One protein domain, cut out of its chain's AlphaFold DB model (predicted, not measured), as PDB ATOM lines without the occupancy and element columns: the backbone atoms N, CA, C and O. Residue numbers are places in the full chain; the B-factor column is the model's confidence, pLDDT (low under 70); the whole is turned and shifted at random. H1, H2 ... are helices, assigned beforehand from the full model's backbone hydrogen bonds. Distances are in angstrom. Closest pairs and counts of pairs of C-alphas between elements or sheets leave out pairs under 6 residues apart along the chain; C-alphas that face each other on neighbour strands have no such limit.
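What this domain is: This is residues 4 to 71 of the 73 residues of the protein "Putative addiction module component, TIGR02574 family" of Rhodospirillales bacterium URHD0017 (UniProt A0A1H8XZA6). An open hook of helices touching no other helix: short H1 makes a corner with the first end of H2, H2 and H3 follow each other along the length, and residues 55 to 62 fold back so that H4 runs back towards the middle, apart from H3. The printed part has 68 residues with four named helices, H1 to H4, and no named strand: all helix. It is extended, a rod of 59 by 27 by 21 A, radius of gyration of the C-alphas 20.8 A.

Where its parts are: H1, residues 4 to 9, begins at C-alpha 4 (36.451, -70.512, -30.671). H2 is residues 14 to 30, 24.4 A; H3 is residues 39 to 54, 22.7 A. H4, residues 63 to 70, ends at C-alpha 70 (39.718, -41.429, -30.072).

How they stand to each other: H1 and H2 are close but not clearly touching, about perpendicular at 74 degrees; their closest C-alphas, of Leu 9 and Arg 17, are 6.9 A apart. H2 and H3 are apart, as are H3 and H4. In H1, H2, H3 and H4 every O i to N i+4 pair is within hydrogen-bond range.

The domain as a whole: The C-alphas farthest apart, of Lys 11 and Ala 54, are 59.5 A apart. The printed part has no cut and no long link. Residues 32 to 35 and 71 have pLDDT under 70.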
ATOM      1  N   ALA A   4      35.990 -69.369 -29.887       91.50
ATOM      2  CA  ALA A   4      36.451 -70.512 -30.671       91.50
ATOM      3  C   ALA A   4      37.846 -70.248 -31.250       91.50
ATOM      4  O   ALA A   4      38.708 -71.114 -31.190       91.50
ATOM      5  N   LEU A   5      38.101 -69.019 -31.711       89.12
ATOM      6  CA  LEU A   5      39.421 -68.620 -32.199       89.12
ATOM      7  C   LEU A   5      40.487 -68.682 -31.095       89.12
ATOM      8  O   LEU A   5      41.583 -69.166 -31.343       89.12
ATOM      9  N   MET A   6      40.165 -68.245 -29.873       90.62
ATOM     10  CA  MET A   6      41.100 -68.347 -28.743       90.62
ATOM     11  C   MET A   6      41.459 -69.799 -28.424       90.62
ATOM     12  O   MET A   6      42.629 -70.099 -28.218       90.62
ATOM     13  N   ALA A   7      40.475 -70.700 -28.455       93.44
ATOM     14  CA  ALA A   7      40.720 -72.122 -28.243       93.44
ATOM     15  C   ALA A   7      41.632 -72.725 -29.327       93.44
ATOM     16  O   ALA A   7      42.460 -73.574 -29.019       93.44
ATOM     17  N   GLU A   8      41.521 -72.279 -30.582       93.06
ATOM     18  CA  GLU A   8      42.442 -72.685 -31.654       93.06
ATOM     19  C   GLU A   8      43.857 -72.126 -31.449       93.06
ATOM     20  O   GLU A   8      44.828 -72.857 -31.627       93.06
ATOM     21  N   LEU A   9      43.987 -70.867 -31.013       91.88
ATOM     22  CA  LEU A   9      45.277 -70.219 -30.734       91.88
ATOM     23  C   LEU A   9      46.011 -70.817 -29.525       91.88
ATOM     24  O   LEU A   9      47.207 -70.589 -29.371       91.88
ATOM     25  N   GLU A  10      45.324 -71.569 -28.666       93.06
ATOM     26  CA  GLU A  10      45.911 -72.258 -27.511       93.06
ATOM     27  C   GLU A  10      46.425 -73.671 -27.826       93.06
ATOM     28  O   GLU A  10      47.175 -74.222 -27.022       93.06
ATOM     29  N   LYS A  11      46.062 -74.257 -28.977       95.31
ATOM     30  CA  LYS A  11      46.533 -75.597 -29.381       95.31
ATOM     31  C   LYS A  11      48.041 -75.658 -29.677       95.31
ATOM     32  O   LYS A  11      48.651 -76.660 -29.301       95.31
ATOM     33  N   PRO A  12      48.658 -74.658 -30.340       94.31
ATOM     34  CA  PRO A  12      50.096 -74.643 -30.586       94.31
ATOM     35  C   PRO A  12      50.913 -74.369 -29.317       94.31
ATOM     36  O   PRO A  12      50.438 -73.760 -28.355       94.31
ATOM     37  N   GLY A  13      52.188 -74.765 -29.334       96.00
ATOM     38  CA  GLY A  13      53.122 -74.479 -28.240       96.00
ATOM     39  C   GLY A  13      53.451 -72.981 -28.095       96.00
ATOM     40  O   GLY A  13      53.206 -72.198 -29.013       96.00
ATOM     41  N   PRO A  14      54.036 -72.538 -26.961       92.75
ATOM     42  CA  PRO A  14      54.381 -71.131 -26.724       92.75
ATOM     43  C   PRO A  14      55.195 -70.473 -27.845       92.75
ATOM     44  O   PRO A  14      54.850 -69.369 -28.260       92.75
ATOM     45  N   ASP A  15      56.207 -71.164 -28.371       95.94
ATOM     46  CA  ASP A  15      57.080 -70.636 -29.429       95.94
ATOM     47  C   ASP A  15      56.333 -70.445 -30.755       95.94
ATOM     48  O   ASP A  15      56.519 -69.450 -31.453       95.94
ATOM     49  N   GLU A  16      55.440 -71.376 -31.086       95.38
ATOM     50  CA  GLU A  16      54.632 -71.329 -32.304       95.38
ATOM     51  C   GLU A  16      53.581 -70.216 -32.231       95.38
ATOM     52  O   GLU A  16      53.383 -69.484 -33.197       95.38
ATOM     53  N   ARG A  17      52.982 -70.006 -31.052       96.19
ATOM     54  CA  ARG A  17      52.082 -68.868 -30.804       96.19
ATOM     55  C   ARG A  17      52.808 -67.529 -30.906       96.19
ATOM     56  O   ARG A  17      52.257 -66.585 -31.464       96.19
ATOM     57  N   LEU A  18      54.035 -67.441 -30.388       95.12
ATOM     58  CA  LEU A  18      54.853 -66.233 -30.494       95.12
ATOM     59  C   LEU A  18      55.216 -65.935 -31.954       95.12
ATOM     60  O   LEU A  18      55.109 -64.792 -32.393       95.12
ATOM     61  N   ARG A  19      55.590 -66.962 -32.722       96.12
ATOM     62  CA  ARG A  19      55.869 -66.819 -34.153       96.12
ATOM     63  C   ARG A  19      54.636 -66.386 -34.940       96.12
ATOM     64  O   ARG A  19      54.725 -65.432 -35.699       96.12
ATOM     65  N   LEU A  20      53.483 -67.001 -34.679       94.81
ATOM     66  CA  LEU A  20      52.211 -66.596 -35.276       94.81
ATOM     67  C   LEU A  20      51.866 -65.134 -34.957       94.81
ATOM     68  O   LEU A  20      51.368 -64.423 -35.824       94.81
ATOM     69  N   ALA A  21      52.145 -64.664 -33.738       93.56
ATOM     70  CA  ALA A  21      51.940 -63.264 -33.382       93.56
ATOM     71  C   ALA A  21      52.830 -62.323 -34.211       93.56
ATOM     72  O   ALA A  21      52.335 -61.312 -34.705       93.56
ATOM     73  N   TYR A  22      54.108 -62.663 -34.407       95.12
ATOM     74  CA  TYR A  22      55.001 -61.888 -35.273       95.12
ATOM     75  C   TYR A  22      54.567 -61.921 -36.739       95.12
ATOM     76  O   TYR A  22      54.466 -60.865 -37.353       95.12
ATOM     77  N   ASP A  23      54.213 -63.092 -37.270       94.31
ATOM     78  CA  ASP A  23      53.746 -63.232 -38.653       94.31
ATOM     79  C   ASP A  23      52.460 -62.416 -38.896       94.31
ATOM     80  O   ASP A  23      52.290 -61.793 -39.945       94.31
ATOM     81  N   LEU A  24      51.553 -62.364 -37.910       91.19
ATOM     82  CA  LEU A  24      50.355 -61.523 -37.970       91.19
ATOM     83  C   LEU A  24      50.698 -60.029 -37.927       91.19
ATOM     84  O   LEU A  24      50.112 -59.259 -38.691       91.19
ATOM     85  N   LEU A  25      51.641 -59.611 -37.081       87.94
ATOM     86  CA  LEU A  25      52.108 -58.221 -37.040       87.94
ATOM     87  C   LEU A  25      52.744 -57.805 -38.371       87.94
ATOM     88  O   LEU A  25      52.388 -56.757 -38.910       87.94
ATOM     89  N   ASP A  26      53.600 -58.653 -38.941       88.50
ATOM     90  CA  ASP A  26      54.196 -58.432 -40.258       88.50
ATOM     91  C   ASP A  26      53.119 -58.370 -41.346       88.50
ATOM     92  O   ASP A  26      53.162 -57.492 -42.208       88.50
ATOM     93  N   SER A  27      52.096 -59.229 -41.278       85.81
ATOM     94  CA  SER A  27      50.990 -59.198 -42.239       85.81
ATOM     95  C   SER A  27      50.211 -57.883 -42.209       85.81
ATOM     96  O   SER A  27      49.774 -57.427 -43.257       85.81
ATOM     97  N   VAL A  28      50.065 -57.246 -41.044       80.19
ATOM     98  CA  VAL A  28      49.397 -55.941 -40.909       80.19
ATOM     99  C   VAL A  28      50.306 -54.805 -41.370       80.19
ATOM    100  O   VAL A  28      49.825 -53.862 -41.990       80.19
ATOM    101  N   ALA A  29      51.609 -54.891 -41.101       77.31
ATOM    102  CA  ALA A  29      52.582 -53.904 -41.560       77.31
ATOM    103  C   ALA A  29      52.749 -53.909 -43.090       77.31
ATOM    104  O   ALA A  29      53.025 -52.869 -43.684       77.31
ATOM    105  N   GLN A  30      52.593 -55.081 -43.712       76.81
ATOM    106  CA  GLN A  30      52.645 -55.279 -45.164       76.81
ATOM    107  C   GLN A  30      51.267 -55.216 -45.827       76.81
ATOM    108  O   GLN A  30      51.177 -55.072 -47.045       76.81
ATOM    109  N   ALA A  31      50.185 -55.330 -45.053       72.62
ATOM    110  CA  ALA A  31      48.864 -55.003 -45.548       72.62
ATOM    111  C   ALA A  31      48.886 -53.529 -45.941       72.62
ATOM    112  O   ALA A  31      49.273 -52.671 -45.147       72.62
ATOM    113  N   GLU A  32      48.451 -53.231 -47.163       62.88
ATOM    114  CA  GLU A  32      48.147 -51.866 -47.574       62.88
ATOM    115  C   GLU A  32      47.000 -51.348 -46.693       62.88
ATOM    116  O   GLU A  32      45.820 -51.457 -47.025       62.88
ATOM    117  N   SER A  33      47.328 -50.856 -45.499       60.25
ATOM    118  CA  SER A  33      46.355 -50.245 -44.615       60.25
ATOM    119  C   SER A  33      46.203 -48.778 -44.974       60.25
ATOM    120  O   SER A  33      47.168 -48.018 -45.064       60.25
ATOM    121  N   THR A  34      44.932 -48.407 -45.094       57.31
ATOM    122  CA  THR A  34      44.354 -47.134 -45.522       57.31
ATOM    123  C   THR A  34      44.336 -46.965 -47.033       57.31
ATOM    124  O   THR A  34      45.360 -46.835 -47.695       57.31
ATOM    125  N   ALA A  35      43.111 -46.978 -47.570       64.50
ATOM    126  CA  ALA A  35      42.817 -46.535 -48.921       64.50
ATOM    127  C   ALA A  35      43.687 -45.314 -49.252       64.50
ATOM    128  O   ALA A  35      43.761 -44.400 -48.419       64.50
ATOM    129  N   PRO A  36      44.353 -45.289 -50.419       73.88
ATOM    130  CA  PRO A  36      45.190 -44.163 -50.783       73.88
ATOM    131  C   PRO A  36      44.373 -42.884 -50.619       73.88
ATOM    132  O   PRO A  36      43.223 -42.821 -51.060       73.88
ATOM    133  N   VAL A  37      44.961 -41.892 -49.942       79.56
ATOM    134  CA  VAL A  37      44.334 -40.583 -49.739       79.56
ATOM    135  C   VAL A  37      43.826 -40.108 -51.094       79.56
ATOM    136  O   VAL A  37      44.617 -39.916 -52.024       79.56
ATOM    137  N   THR A  38      42.506 -39.977 -51.209       89.94
ATOM    138  CA  THR A  38      41.869 -39.553 -52.456       89.94
ATOM    139  C   THR A  38      42.382 -38.172 -52.838       89.94
ATOM    140  O   THR A  38      42.788 -37.388 -51.977       89.94
ATOM    141  N   GLU A  39      42.325 -37.827 -54.122       93.25
ATOM    142  CA  GLU A  39      42.770 -36.503 -54.563       93.25
ATOM    143  C   GLU A  39      41.995 -35.377 -53.863       93.25
ATOM    144  O   GLU A  39      42.576 -34.371 -53.465       93.25
ATOM    145  N   ALA A  40      40.703 -35.592 -53.591       92.06
ATOM    146  CA  ALA A  40      39.885 -34.662 -52.819       92.06
ATOM    147  C   ALA A  40      40.404 -34.470 -51.382       92.06
ATOM    148  O   ALA A  40      40.503 -33.341 -50.903       92.06
ATOM    149  N   GLN A  41      40.779 -35.553 -50.695       92.12
ATOM    150  CA  GLN A  41      41.361 -35.468 -49.352       92.12
ATOM    151  C   GLN A  41      42.745 -34.806 -49.379       92.12
ATOM    152  O   GLN A  41      43.062 -34.015 -48.494       92.12
ATOM    153  N   ARG A  42      43.561 -35.082 -50.402       93.06
ATOM    154  CA  ARG A  42      44.877 -34.453 -50.582       93.06
ATOM    155  C   ARG A  42      44.755 -32.948 -50.817       93.06
ATOM    156  O   ARG A  42      45.493 -32.179 -50.203       93.06
ATOM    157  N   ALA A  43      43.818 -32.533 -51.667       95.31
ATOM    158  CA  ALA A  43      43.528 -31.127 -51.924       95.31
ATOM    159  C   ALA A  43      43.073 -30.403 -50.648       95.31
ATOM    160  O   ALA A  43      43.571 -29.321 -50.344       95.31
ATOM    161  N   GLU A  44      42.198 -31.027 -49.854       93.81
ATOM    162  CA  GLU A  44      41.752 -30.459 -48.578       93.81
ATOM    163  C   GLU A  44      42.897 -30.329 -47.561       93.81
ATOM    164  O   GLU A  44      43.003 -29.309 -46.878       93.81
ATOM    165  N   LEU A  45      43.791 -31.321 -47.477       92.00
ATOM    166  CA  LEU A  45      44.973 -31.243 -46.612       92.00
ATOM    167  C   LEU A  45      45.900 -30.090 -47.017       92.00
ATOM    168  O   LEU A  45      46.377 -29.363 -46.144       92.00
ATOM    169  N   HIS A  46      46.129 -29.889 -48.318       95.44
ATOM    170  CA  HIS A  46      46.915 -28.752 -48.802       95.44
ATOM    171  C   HIS A  46      46.256 -27.413 -48.460       95.44
ATOM    172  O   HIS A  46      46.931 -26.548 -47.903       95.44
ATOM    173  N   ARG A  47      44.945 -27.268 -48.699       94.56
ATOM    174  CA  ARG A  47      44.197 -26.044 -48.366       94.56
ATOM    175  C   ARG A  47      44.328 -25.691 -46.882       94.56
ATOM    176  O   ARG A  47      44.689 -24.567 -46.549       94.56
ATOM    177  N   ARG A  48      44.107 -26.660 -45.984       90.81
ATOM    178  CA  ARG A  48      44.236 -26.439 -44.530       90.81
ATOM    179  C   ARG A  48      45.656 -26.071 -44.112       90.81
ATOM    180  O   ARG A  48      45.842 -25.271 -43.200       90.81
ATOM    181  N   LEU A  49      46.663 -26.656 -44.761       90.81
ATOM    182  CA  LEU A  49      48.060 -26.349 -44.469       90.81
ATOM    183  C   LEU A  49      48.430 -24.923 -44.894       90.81
ATOM    184  O   LEU A  49      49.191 -24.254 -44.196       90.81
ATOM    185  N   GLU A  50      47.910 -24.454 -46.026       94.94
ATOM    186  CA  GLU A  50      48.086 -23.072 -46.485       94.94
ATOM    187  C   GLU A  50      47.390 -22.073 -45.557       94.94
ATOM    188  O   GLU A  50      48.008 -21.085 -45.162       94.94
ATOM    189  N   GLU A  51      46.161 -22.367 -45.131       90.88
ATOM    190  CA  GLU A  51      45.424 -21.549 -44.158       90.88
ATOM    191  C   GLU A  51      46.167 -21.441 -42.826       90.88
ATOM    192  O   GLU A  51      46.391 -20.336 -42.331       90.88
ATOM    193  N   TYR A  52      46.659 -22.564 -42.297       88.06
ATOM    194  CA  TYR A  52      47.467 -22.565 -41.079       88.06
ATOM    195  C   TYR A  52      48.759 -21.749 -41.231       88.06
ATOM    196  O   TYR A  52      49.140 -21.007 -40.332       88.06
ATOM    197  N   ARG A  53      49.443 -21.841 -42.379       92.19
ATOM    198  CA  ARG A  53      50.650 -21.036 -42.641       92.19
ATOM    199  C   ARG A  53      50.346 -19.539 -42.691       92.19
ATOM    200  O   ARG A  53      51.188 -18.750 -42.270       92.19
ATOM    201  N   ALA A  54      49.178 -19.156 -43.203       94.56
ATOM    202  CA  ALA A  54      48.733 -17.766 -43.238       94.56
ATOM    203  C   ALA A  54      48.306 -17.248 -41.852       94.56
ATOM    204  O   ALA A  54      48.470 -16.060 -41.575       94.56
ATOM    205  N   ASN A  55      47.799 -18.125 -40.978       93.31
ATOM    206  CA  ASN A  55      47.351 -17.787 -39.628       93.31
ATOM    207  C   ASN A  55      47.782 -18.847 -38.587       93.31
ATOM    208  O   ASN A  55      46.959 -19.625 -38.099       93.31
ATOM    209  N   PRO A  56      49.067 -18.880 -38.187       85.56
ATOM    210  CA  PRO A  56      49.608 -19.955 -37.348       85.56
ATOM    211  C   PRO A  56      49.095 -19.940 -35.901       85.56
ATOM    212  O   PRO A  56      49.321 -20.891 -35.154       85.56
ATOM    213  N   THR A  57      48.438 -18.853 -35.490       90.31
ATOM    214  CA  THR A  57      47.856 -18.672 -34.155       90.31
ATOM    215  C   THR A  57      46.383 -19.056 -34.078       90.31
ATOM    216  O   THR A  57      45.780 -18.925 -33.014       90.31
ATOM    217  N   GLU A  58      45.783 -19.492 -35.188       85.50
ATOM    218  CA  GLU A  58      44.426 -20.021 -35.166       85.50
ATOM    219  C   GLU A  58      44.336 -21.220 -34.210       85.50
ATOM    220  O   GLU A  58      45.253 -22.046 -34.175       85.50
ATOM    221  N   PRO A  59      43.257 -21.343 -33.418       85.75
ATOM    222  CA  PRO A  59      43.026 -22.538 -32.625       85.75
ATOM    223  C   PRO A  59      42.994 -23.783 -33.521       85.75
ATOM    224  O   PRO A  59      42.121 -23.930 -34.372       85.75
ATOM    225  N   VAL A  60      43.943 -24.695 -33.313       83.75
ATOM    226  CA  VAL A  60      44.028 -25.969 -34.036       83.75
ATOM    227  C   VAL A  60      43.713 -27.135 -33.113       83.75
ATOM    228  O   VAL A  60      43.988 -27.092 -31.915       83.75
ATOM    229  N   VAL A  61      43.180 -28.211 -33.689       83.56
ATOM    230  CA  VAL A  61      43.102 -29.505 -33.006       83.56
ATOM    231  C   VAL A  61      44.472 -30.170 -33.116       83.56
ATOM    232  O   VAL A  61      44.965 -30.406 -34.220       83.56
ATOM    233  N   THR A  62      45.107 -30.463 -31.984       85.12
ATOM    234  CA  THR A  62      46.408 -31.137 -31.981       85.12
ATOM    235  C   THR A  62      46.248 -32.648 -32.138       85.12
ATOM    236  O   THR A  62      45.212 -33.228 -31.814       85.12
ATOM    237  N   LEU A  63      47.312 -33.333 -32.567       77.88
ATOM    238  CA  LEU A  63      47.334 -34.800 -32.559       77.88
ATOM    239  C   LEU A  63      47.112 -35.374 -31.152       77.88
ATOM    240  O   LEU A  63      46.516 -36.438 -31.017       77.88
ATOM    241  N   ALA A  64      47.554 -34.672 -30.105       86.81
ATOM    242  CA  ALA A  64      47.299 -35.071 -28.726       86.81
ATOM    243  C   ALA A  64      45.806 -34.975 -28.368       86.81
ATOM    244  O   ALA A  64      45.303 -35.835 -27.647       86.81
ATOM    245  N   ASP A  65      45.088 -33.979 -28.896       89.19
ATOM    246  CA  ASP A  65      43.638 -33.852 -28.716       89.19
ATOM    247  C   ASP A  65      42.890 -34.988 -29.412       89.19
ATOM    248  O   ASP A  65      42.052 -35.635 -28.790       89.19
ATOM    249  N   ILE A  66      43.274 -35.303 -30.652       83.94
ATOM    250  CA  ILE A  66      42.701 -36.419 -31.418       83.94
ATOM    251  C   ILE A  66      42.948 -37.750 -30.698       83.94
ATOM    252  O   ILE A  66      42.027 -38.545 -30.537       83.94
ATOM    253  N   ARG A  67      44.173 -38.001 -30.220       82.12
ATOM    254  CA  ARG A  67      44.497 -39.235 -29.480       82.12
ATOM    255  C   ARG A  67      43.707 -39.355 -28.183       82.12
ATOM    256  O   ARG A  67      43.200 -40.432 -27.885       82.12
ATOM    257  N   ARG A  68      43.562 -38.251 -27.446       90.75
ATOM    258  CA  ARG A  68      42.771 -38.203 -26.211       90.75
ATOM    259  C   ARG A  68      41.292 -38.502 -26.461       90.75
ATOM    260  O   ARG A  68      40.657 -39.118 -25.613       90.75
ATOM    261  N   GLU A  69      40.751 -38.060 -27.591       89.75
ATOM    262  CA  GLU A  69      39.336 -38.237 -27.929       89.75
ATOM    263  C   GLU A  69      39.028 -39.616 -28.534       89.75
ATOM    264  O   GLU A  69      37.973 -40.181 -28.253       89.75
ATOM    265  N   PHE A  70      39.954 -40.193 -29.309       82.50
ATOM    266  CA  PHE A  70      39.718 -41.429 -30.072       82.50
ATOM    267  C   PHE A  70      40.524 -42.659 -29.615       82.50
ATOM    268  O   PHE A  70      40.349 -43.730 -30.189       82.50
ATOM    269  N   GLY A  71      41.369 -42.551 -28.584       58.03
ATOM    270  CA  GLY A  71      42.009 -43.707 -27.938       58.03
ATOM    271  C   GLY A  71      42.985 -44.490 -28.824       58.03
ATOM    272  O   GLY A  71      43.040 -45.714 -28.737       58.03
TER     273      GLY A  71